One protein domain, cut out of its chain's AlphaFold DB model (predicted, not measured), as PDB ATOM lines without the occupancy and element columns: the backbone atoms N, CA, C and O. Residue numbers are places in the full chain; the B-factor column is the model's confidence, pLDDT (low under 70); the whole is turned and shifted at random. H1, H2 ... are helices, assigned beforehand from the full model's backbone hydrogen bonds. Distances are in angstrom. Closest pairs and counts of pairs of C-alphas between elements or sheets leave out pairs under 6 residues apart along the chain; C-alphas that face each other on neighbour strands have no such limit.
ATOM      1  N   GLU A 254     343.826  -9.282  -2.480       72.69
ATOM      2  CA  GLU A 254     345.275  -9.313  -2.316       72.69
ATOM      3  C   GLU A 254     345.869 -10.733  -2.310       72.69
ATOM      4  O   GLU A 254     346.793 -11.000  -3.077       72.69
ATOM      5  N   PHE A 255     345.340 -11.673  -1.515       78.31
ATOM      6  CA  PHE A 255     345.916 -13.029  -1.470       78.31
ATOM      7  C   PHE A 255     345.600 -13.825  -2.741       78.31
ATOM      8  O   PHE A 255     346.419 -14.619  -3.198       78.31
ATOM      9  N   VAL A 256     344.428 -13.578  -3.330       82.12
ATOM     10  CA  VAL A 256     343.987 -14.197  -4.583       82.12
ATOM     11  C   VAL A 256     344.863 -13.737  -5.746       82.12
ATOM     12  O   VAL A 256     345.317 -14.567  -6.529       82.12
ATOM     13  N   LEU A 257     345.150 -12.437  -5.833       81.12
ATOM     14  CA  LEU A 257     346.058 -11.872  -6.831       81.12
ATOM     15  C   LEU A 257     347.483 -12.391  -6.636       81.12
ATOM     16  O   LEU A 257     348.121 -12.789  -7.602       81.12
ATOM     17  N   ASN A 258     347.951 -12.486  -5.391       81.94
ATOM     18  CA  ASN A 258     349.264 -13.048  -5.080       81.94
ATOM     19  C   ASN A 258     349.365 -14.537  -5.470       81.94
ATOM     20  O   ASN A 258     350.369 -14.974  -6.035       81.94
ATOM     21  N   ALA A 259     348.313 -15.326  -5.221       85.12
ATOM     22  CA  ALA A 259     348.244 -16.711  -5.686       85.12
ATOM     23  C   ALA A 259     348.264 -16.785  -7.215       85.12
ATOM     24  O   ALA A 259     348.959 -17.638  -7.767       85.12
ATOM     25  N   LEU A 260     347.541 -15.879  -7.883       84.44
ATOM     26  CA  LEU A 260     347.465 -15.815  -9.336       84.44
ATOM     27  C   LEU A 260     348.842 -15.511  -9.928       84.44
ATOM     28  O   LEU A 260     349.346 -16.330 -10.685       84.44
ATOM     29  N   GLU A 261     349.501 -14.437  -9.480       84.56
ATOM     30  CA  GLU A 261     350.858 -14.048  -9.893       84.56
ATOM     31  C   GLU A 261     351.878 -15.184  -9.753       84.56
ATOM     32  O   GLU A 261     352.731 -15.360 -10.619       84.56
ATOM     33  N   GLN A 262     351.795 -15.983  -8.685       83.44
ATOM     34  CA  GLN A 262     352.702 -17.118  -8.486       83.44
ATOM     35  C   GLN A 262     352.357 -18.354  -9.334       83.44
ATOM     36  O   GLN A 262     353.198 -19.249  -9.472       83.44
ATOM     37  N   SER A 263     351.131 -18.433  -9.847       86.19
ATOM     38  CA  SER A 263     350.602 -19.571 -10.608       86.19
ATOM     39  C   SER A 263     350.543 -19.349 -12.121       86.19
ATOM     40  O   SER A 263     350.297 -20.311 -12.847       86.19
ATOM     41  N   THR A 264     350.768 -18.115 -12.578       85.50
ATOM     42  CA  THR A 264     350.788 -17.740 -13.993       85.50
ATOM     43  C   THR A 264     352.045 -18.265 -14.689       85.50
ATOM     44  O   THR A 264     353.155 -18.137 -14.169       85.50
ATOM     45  N   ASP A 265     351.867 -18.854 -15.867       82.81
ATOM     46  CA  ASP A 265     352.937 -19.338 -16.737       82.81
ATOM     47  C   ASP A 265     353.447 -18.258 -17.715       82.81
ATOM     48  O   ASP A 265     352.962 -17.124 -17.746       82.81
ATOM     49  N   ASP A 266     354.419 -18.616 -18.557       79.88
ATOM     50  CA  ASP A 266     354.998 -17.711 -19.563       79.88
ATOM     51  C   ASP A 266     353.984 -17.256 -20.633       79.88
ATOM     52  O   ASP A 266     354.234 -16.294 -21.361       79.88
ATOM     53  N   SER A 267     352.833 -17.930 -20.742       80.88
ATOM     54  CA  SER A 267     351.734 -17.555 -21.638       80.88
ATOM     55  C   SER A 267     350.748 -16.571 -21.003       80.88
ATOM     56  O   SER A 267     349.819 -16.112 -21.672       80.88
ATOM     57  N   GLY A 268     350.948 -16.219 -19.730       80.19
ATOM     58  CA  GLY A 268     350.065 -15.326 -18.990       80.19
ATOM     59  C   GLY A 268     348.807 -16.009 -18.447       80.19
ATOM     60  O   GLY A 268     347.925 -15.312 -17.947       80.19
ATOM     61  N   TRP A 269     348.720 -17.343 -18.507       84.19
ATOM     62  CA  TRP A 269     347.601 -18.125 -17.975       84.19
ATOM     63  C   TRP A 269     348.010 -18.898 -16.720       84.19
ATOM     64  O   TRP A 269     349.155 -19.306 -16.566       84.19
ATOM     65  N   ALA A 270     347.061 -19.125 -15.815       87.06
ATOM     66  CA  ALA A 270     347.267 -19.928 -14.616       87.06
ATOM     67  C   ALA A 270     346.344 -21.148 -14.641       87.06
ATOM     68  O   ALA A 270     345.127 -21.003 -14.715       87.06
ATOM     69  N   GLN A 271     346.911 -22.350 -14.542       89.19
ATOM     70  CA  GLN A 271     346.126 -23.585 -14.479       89.19
ATOM     71  C   GLN A 271     345.426 -23.702 -13.116       89.19
ATOM     72  O   GLN A 271     346.074 -23.543 -12.075       89.19
ATOM     73  N   LEU A 272     344.128 -24.032 -13.090       87.06
ATOM     74  CA  LEU A 272     343.303 -23.965 -11.873       87.06
ATOM     75  C   LEU A 272     343.849 -24.800 -10.704       87.06
ATOM     76  O   LEU A 272     343.780 -24.374  -9.552       87.06
ATOM     77  N   GLY A 273     344.393 -25.989 -10.978       84.62
ATOM     78  CA  GLY A 273     344.991 -26.843  -9.946       84.62
ATOM     79  C   GLY A 273     346.234 -26.211  -9.311       84.62
ATOM     80  O   GLY A 273     346.374 -26.184  -8.087       84.62
ATOM     81  N   THR A 274     347.104 -25.639 -10.141       84.50
ATOM     82  CA  THR A 274     348.306 -24.913  -9.720       84.50
ATOM     83  C   THR A 274     347.919 -23.672  -8.925       84.50
ATOM     84  O   THR A 274     348.411 -23.486  -7.813       84.50
ATOM     85  N   PHE A 275     346.968 -22.884  -9.421       88.38
ATOM     86  CA  PHE A 275     346.404 -21.743  -8.704       88.38
ATOM     87  C   PHE A 275     345.834 -22.137  -7.331       88.38
ATOM     88  O   PHE A 275     346.195 -21.542  -6.318       88.38
ATOM     89  N   GLY A 276     345.036 -23.208  -7.259       86.94
ATOM     90  CA  GLY A 276     344.505 -23.745  -6.001       86.94
ATOM     91  C   GLY A 276     345.588 -24.153  -4.997       86.94
ATOM     92  O   GLY A 276     345.455 -23.911  -3.793       86.94
ATOM     93  N   SER A 277     346.699 -24.715  -5.484       83.25
ATOM     94  CA  SER A 277     347.851 -25.055  -4.639       83.25
ATOM     95  C   SER A 277     348.511 -23.813  -4.027       83.25
ATOM     96  O   SER A 277     348.867 -23.825  -2.849       83.25
ATOM     97  N   TYR A 278     348.611 -22.715  -4.784       84.06
ATOM     98  CA  TYR A 278     349.136 -21.446  -4.281       84.06
ATOM     99  C   TYR A 278     348.156 -20.745  -3.343       84.06
ATOM    100  O   TYR A 278     348.599 -20.202  -2.333       84.06
ATOM    101  N   LEU A 279     346.846 -20.826  -3.600       85.44
ATOM    102  CA  LEU A 279     345.828 -20.328  -2.669       85.44
ATOM    103  C   LEU A 279     345.983 -20.991  -1.299       85.44
ATOM    104  O   LEU A 279     346.133 -20.291  -0.307       85.44
ATOM    105  N   THR A 280     346.080 -22.322  -1.259       82.06
ATOM    106  CA  THR A 280     346.276 -23.083  -0.008       82.06
ATOM    107  C   THR A 280     347.640 -22.807   0.639       82.06
ATOM    108  O   THR A 280     347.831 -22.949   1.842       82.06
ATOM    109  N   LYS A 281     348.641 -22.411  -0.151       77.44
ATOM    110  CA  LYS A 281     349.971 -22.069   0.361       77.44
ATOM    111  C   LYS A 281     349.996 -20.707   1.053       77.44
ATOM    112  O   LYS A 281     350.742 -20.537   2.016       77.44
ATOM    113  N   ILE A 282     349.247 -19.744   0.525       79.81
ATOM    114  CA  ILE A 282     349.156 -18.385   1.068       79.81
ATOM    115  C   ILE A 282     348.146 -18.352   2.215       79.81
ATOM    116  O   ILE A 282     348.473 -17.852   3.289       79.81
ATOM    117  N   GLU A 283     346.976 -18.953   2.002       79.81
ATOM    118  CA  GLU A 283     345.858 -19.023   2.940       79.81
ATOM    119  C   GLU A 283     345.478 -20.496   3.191       79.81
ATOM    120  O   GLU A 283     344.652 -21.067   2.477       79.81
ATOM    121  N   PRO A 284     346.107 -21.166   4.175       76.00
ATOM    122  CA  PRO A 284     345.947 -22.612   4.357       76.00
ATOM    123  C   PRO A 284     344.566 -23.094   4.813       76.00
ATOM    124  O   PRO A 284     344.293 -24.290   4.755       76.00
ATOM    125  N   ASP A 285     343.715 -22.193   5.289       74.50
ATOM    126  CA  ASP A 285     342.314 -22.414   5.657       74.50
ATOM    127  C   ASP A 285     341.327 -21.995   4.552       74.50
ATOM    128  O   ASP A 285     340.109 -22.030   4.755       74.50
ATOM    129  N   PHE A 286     341.828 -21.630   3.368       84.12
ATOM    130  CA  PHE A 286     340.992 -21.336   2.213       84.12
ATOM    131  C   PHE A 286     340.173 -22.561   1.776       84.12
ATOM    132  O   PHE A 286     340.708 -23.635   1.504       84.12
ATOM    133  N   ASP A 287     338.864 -22.360   1.625       81.50
ATOM    134  CA  ASP A 287     337.930 -23.346   1.088       81.50
ATOM    135  C   ASP A 287     336.865 -22.633   0.248       81.50
ATOM    136  O   ASP A 287     336.234 -21.676   0.707       81.50
ATOM    137  N   SER A 288     336.617 -23.104  -0.978       84.12
ATOM    138  CA  SER A 288     335.602 -22.510  -1.858       84.12
ATOM    139  C   SER A 288     334.198 -22.551  -1.246       84.12
ATOM    140  O   SER A 288     333.361 -21.694  -1.544       84.12
ATOM    141  N   ARG A 289     333.943 -23.515  -0.354       81.25
ATOM    142  CA  ARG A 289     332.656 -23.706   0.322       81.25
ATOM    143  C   ARG A 289     332.353 -22.597   1.318       81.25
ATOM    144  O   ARG A 289     331.182 -22.264   1.474       81.25
ATOM    145  N   HIS A 290     333.368 -21.963   1.911       79.50
ATOM    146  CA  HIS A 290     333.177 -20.775   2.756       79.50
ATOM    147  C   HIS A 290     332.578 -19.597   1.973       79.50
ATOM    148  O   HIS A 290     331.925 -18.737   2.552       79.50
ATOM    149  N   TYR A 291     332.731 -19.598   0.646       80.19
ATOM    150  CA  TYR A 291     332.162 -18.601  -0.259       80.19
ATOM    151  C   TYR A 291     330.909 -19.103  -0.996       80.19
ATOM    152  O   TYR A 291     330.459 -18.461  -1.940       80.19
ATOM    153  N   GLY A 292     330.343 -20.246  -0.591       82.62
ATOM    154  CA  GLY A 292     329.127 -20.816  -1.181       82.62
ATOM    155  C   GLY A 292     329.346 -21.693  -2.419       82.62
ATOM    156  O   GLY A 292     328.372 -22.088  -3.059       82.62
ATOM    157  N   PHE A 293     330.592 -22.040  -2.759       84.25
ATOM    158  CA  PHE A 293     330.915 -22.809  -3.965       84.25
ATOM    159  C   PHE A 293     331.416 -24.219  -3.644       84.25
ATOM    160  O   PHE A 293     332.355 -24.409  -2.871       84.25
ATOM    161  N   LYS A 294     330.827 -25.233  -4.291       80.69
ATOM    162  CA  LYS A 294     331.192 -26.647  -4.080       80.69
ATOM    163  C   LYS A 294     332.596 -26.983  -4.581       80.69
ATOM    164  O   LYS A 294     333.228 -27.884  -4.035       80.69
ATOM    165  N   LYS A 295     333.059 -26.292  -5.623       86.12
ATOM    166  CA  LYS A 295     334.387 -26.465  -6.218       86.12
ATOM    167  C   LYS A 295     335.060 -25.113  -6.411       86.12
ATOM    168  O   LYS A 295     334.395 -24.114  -6.684       86.12
ATOM    169  N   LEU A 296     336.393 -25.113  -6.390       86.31
ATOM    170  CA  LEU A 296     337.194 -23.939  -6.742       86.31
ATOM    171  C   LEU A 296     336.879 -23.436  -8.161       86.31
ATOM    172  O   LEU A 296     336.793 -22.233  -8.372       86.31
ATOM    173  N   SER A 297     336.625 -24.342  -9.112       88.75
ATOM    174  CA  SER A 297     336.216 -23.981 -10.477       88.75
ATOM    175  C   SER A 297     334.949 -23.131 -10.512       88.75
ATOM    176  O   SER A 297     334.841 -22.226 -11.333       88.75
ATOM    177  N   ASP A 298     333.992 -23.422  -9.631       86.88
ATOM    178  CA  ASP A 298     332.702 -22.733  -9.600       86.88
ATOM    179  C   ASP A 298     332.878 -21.332  -9.008       86.88
ATOM    180  O   ASP A 298     332.328 -20.364  -9.528       86.88
ATOM    181  N   LEU A 299     333.721 -21.218  -7.976       86.75
ATOM    182  CA  LEU A 299     334.111 -19.945  -7.373       86.75
ATOM    183  C   LEU A 299     334.813 -19.033  -8.382       86.75
ATOM    184  O   LEU A 299     334.453 -17.864  -8.504       86.75
ATOM    185  N   VAL A 300     335.792 -19.565  -9.119       87.75
ATOM    186  CA  VAL A 300     336.561 -18.798 -10.110       87.75
ATOM    187  C   VAL A 300     335.654 -18.323 -11.250       87.75
ATOM    188  O   VAL A 300     335.700 -17.150 -11.606       87.75
ATOM    189  N   ARG A 301     334.751 -19.176 -11.756       86.06
ATOM    190  CA  ARG A 301     333.762 -18.780 -12.781       86.06
ATOM    191  C   ARG A 301     332.778 -17.722 -12.292       86.06
ATOM    192  O   ARG A 301     332.375 -16.859 -13.066       86.06
ATOM    193  N   ALA A 302     332.361 -17.801 -11.032       85.50
ATOM    194  CA  ALA A 302     331.415 -16.849 -10.459       85.50
ATOM    195  C   ALA A 302     332.033 -15.463 -10.208       85.50
ATOM    196  O   ALA A 302     331.299 -14.486 -10.079       85.50
ATOM    197  N   LYS A 303     333.367 -15.369 -10.153       84.00
ATOM    198  CA  LYS A 303     334.133 -14.127  -9.984       84.00
ATOM    199  C   LYS A 303     334.660 -13.603 -11.322       84.00
ATOM    200  O   LYS A 303     335.857 -13.397 -11.506       84.00
ATOM    201  N   ASN A 304     333.742 -13.370 -12.259       81.19
ATOM    202  CA  ASN A 304     334.046 -12.807 -13.581       81.19
ATOM    203  C   ASN A 304     334.570 -11.358 -13.538       81.19
ATOM    204  O   ASN A 304     335.083 -10.855 -14.533       81.19
ATOM    205  N   ASP A 305     334.454 -10.692 -12.390       79.06
ATOM    206  CA  ASP A 305     335.052  -9.393 -12.103       79.06
ATOM    207  C   ASP A 305     336.563  -9.478 -11.830       79.06
ATOM    208  O   ASP A 305     337.252  -8.460 -11.890       79.06
ATOM    209  N   LEU A 306     337.078 -10.676 -11.534       77.06
ATOM    210  CA  LEU A 306     338.475 -10.913 -11.164       77.06
ATOM    211  C   LEU A 306     339.197 -11.891 -12.095       77.06
ATOM    212  O   LEU A 306     340.416 -11.795 -12.223       77.06
ATOM    213  N   PHE A 307     338.478 -12.810 -12.744       84.56
ATOM    214  CA  PHE A 307     339.082 -13.850 -13.572       84.56
ATOM    215  C   PHE A 307     338.530 -13.866 -14.992       84.56
ATOM    216  O   PHE A 307     337.319 -13.852 -15.219       84.56
ATOM    217  N   LEU A 308     339.447 -14.000 -15.946       83.81
ATOM    218  CA  LEU A 308     339.147 -14.507 -17.277       83.81
ATOM    219  C   LEU A 308     339.385 -16.018 -17.253       83.81
ATOM    220  O   LEU A 308     340.459 -16.464 -16.861       83.81
ATOM    221  N   THR A 309     338.379 -16.800 -17.639       86.88
ATOM    222  CA  THR A 309     338.442 -18.268 -17.598       86.88
ATOM    223  C   THR A 309     338.306 -18.853 -18.995       86.88
ATOM    224  O   THR A 309     337.389 -18.472 -19.723       86.88
ATOM    225  N   GLU A 310     339.148 -19.824 -19.334       85.38
ATOM    226  CA  GLU A 310     339.091 -20.582 -20.585       85.38
ATOM    227  C   GLU A 310     339.135 -22.082 -20.263       85.38
ATOM    228  O   GLU A 310     339.947 -22.516 -19.455       85.38
ATOM    229  N   GLU A 311     338.261 -22.886 -20.876       84.81
ATOM    230  CA  GLU A 311     338.350 -24.346 -20.767       84.81
ATOM    231  C   GLU A 311     339.174 -24.907 -21.921       84.81
ATOM    232  O   GLU A 311     338.851 -24.668 -23.086       84.81
ATOM    233  N   ARG A 312     340.189 -25.714 -21.605       81.12
ATOM    234  CA  ARG A 312     341.009 -26.408 -22.601       81.12
ATOM    235  C   ARG A 312     340.862 -27.920 -22.462       81.12
ATOM    236  O   ARG A 312     340.765 -28.461 -21.358       81.12
ATOM    237  N   GLU A 313     340.836 -28.604 -23.600       74.19
ATOM    238  CA  GLU A 313     340.927 -30.063 -23.652       74.19
ATOM    239  C   GLU A 313     342.400 -30.470 -23.601       74.19
ATOM    240  O   GLU A 313     343.232 -29.922 -24.323       74.19
ATOM    241  N   ILE A 314     342.730 -31.416 -22.723       70.19
ATOM    242  CA  ILE A 314     344.073 -31.995 -22.668       70.19
ATOM    243  C   ILE A 314     344.122 -33.155 -23.659       70.19
ATOM    244  O   ILE A 314     343.290 -34.065 -23.586       70.19
ATOM    245  N   GLU A 315     345.113 -33.154 -24.554       50.81
ATOM    246  CA  GLU A 315     345.359 -34.277 -25.462       50.81
ATOM    247  C   GLU A 315     345.497 -35.584 -24.658       50.81
ATOM    248  O   GLU A 315     346.304 -35.683 -23.735       50.81
ATOM    249  N   ASN A 316     344.684 -36.588 -25.007       54.69
ATOM    250  CA  ASN A 316     344.531 -37.883 -24.322       54.69
ATOM    251  C   ASN A 316     343.761 -37.901 -22.986       54.69
ATOM    252  O   ASN A 316     343.863 -38.883 -22.246       54.69
ATOM    253  N   SER A 317     342.919 -36.908 -22.681       54.78
ATOM    254  CA  SER A 317     341.938 -37.039 -21.593       54.78
ATOM    255  C   SER A 317     340.556 -36.503 -21.978       54.78
ATOM    256  O   SER A 317     340.442 -35.439 -22.572       54.78
ATOM    257  N   ASN A 318     339.488 -37.197 -21.567       53.78
ATOM    258  CA  ASN A 318     338.104 -36.706 -21.697       53.78
ATOM    259  C   ASN A 318     337.759 -35.608 -20.666       53.78
ATOM    260  O   ASN A 318     336.587 -35.281 -20.469       53.78
ATOM    261  N   HIS A 319     338.755 -35.071 -19.957       55.19
ATOM    262  CA  HIS A 319     338.565 -34.082 -18.907       55.19
ATOM    263  C   HIS A 319     338.991 -32.702 -19.403       55.19
ATOM    264  O   HIS A 319     340.130 -32.489 -19.812       55.19
ATOM    265  N   LYS A 320     338.055 -31.753 -19.337       62.16
ATOM    266  CA  LYS A 320     338.339 -30.336 -19.561       62.16
ATOM    267  C   LYS A 320     338.989 -29.747 -18.320       62.16
ATOM    268  O   LYS A 320     338.545 -30.022 -17.202       62.16
ATOM    269  N   VAL A 321     340.017 -28.935 -18.522       72.06
ATOM    270  CA  VAL A 321     340.719 -28.228 -17.449       72.06
ATOM    271  C   VAL A 321     340.509 -26.731 -17.625       72.06
ATOM    272  O   VAL A 321     340.457 -26.234 -18.749       72.06
ATOM    273  N   LEU A 322     340.311 -26.063 -16.491       68.62
ATOM    274  CA  LEU A 322     340.155 -24.618 -16.368       68.62
ATOM    275  C   LEU A 322     341.471 -23.979 -15.915       68.62
ATOM    276  O   LEU A 322     342.295 -24.691 -15.281       68.62
TER     277      LEU A 322
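Overview. This is residues 254 to 322 of the 322 residues of the protein "HTH OST-type domain-containing protein" of Desulfamplus magnetovallimortis (UniProt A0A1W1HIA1). What is the main picture? H1 and H2 cross as a packed pair, and the shorter H4 and H3 lie off to one side of H2; the stretch after H4 runs away from the helices and folds back on itself in a small loop with a short pairing. What is it made of? The printed part has 69 residues with four named helices in the order H1, H2, H3, H4 and no named strand; its class is all helix, though under half of the residues, 32, are in named elements. How large is it? It is compact, with a radius of gyration of the C-alphas of 12.2 A and spans of 34 by 27 by 22 A.

Along the chain. Where is the longest helix? H2, residues 272 to 282, is 15.3 A long and begins with C-alpha 272 at (343.303, -23.965, -11.873). Where are the others? H1, residues 254 to 263, is 14.2 A long and begins with C-alpha 254 at (345.275, -9.313, -2.316). H3, residues 288 to 291, is 5.4 A long. H4, residues 296 to 302, is 9.9 A long and ends with C-alpha 302 at (331.415, -16.849, -10.459).

Arrangement. What touches H2? H1 touches it at a steep tilt of 52 degrees, opposite ways; their closest C-alphas, of Ala 259 and Tyr 278, are 5.0 A apart. H4 only just touches H2, with 3 pairs of C-alphas within 8 A, the closest those of Leu 272 and Ser 297 at 7.2 A, about perpendicular at 78 degrees. And H3? It only just touches H4, with 3 pairs within 8 A; the closest C-alphas, of Ser 288 and Leu 296, are 5.3 A apart. H3 is apart from H1 and H2, and H1 is apart from H4. What do the backbones show? In H1, H2 and H4 every O i to N i+4 pair is within hydrogen-bond range; H3 is too short for one.

Size, cuts and confidence. How far does it reach? The two C-alphas farthest apart, of Glu 254 and Asn 316, are 36.1 A apart. Is there a cut or a long link? The printed part has no cut; the links H2 to H3 and H3 to H4 are tight, and H1 to H2 is short. What follows H4? Residues 303 to 322 have no named element; in them residues 312 to 313 pair antiparallel with 320 to 321. Where is confidence low? Residues 315 to 320 and residue 322 are under 70; the mean pLDDT of the printed part is 80.0.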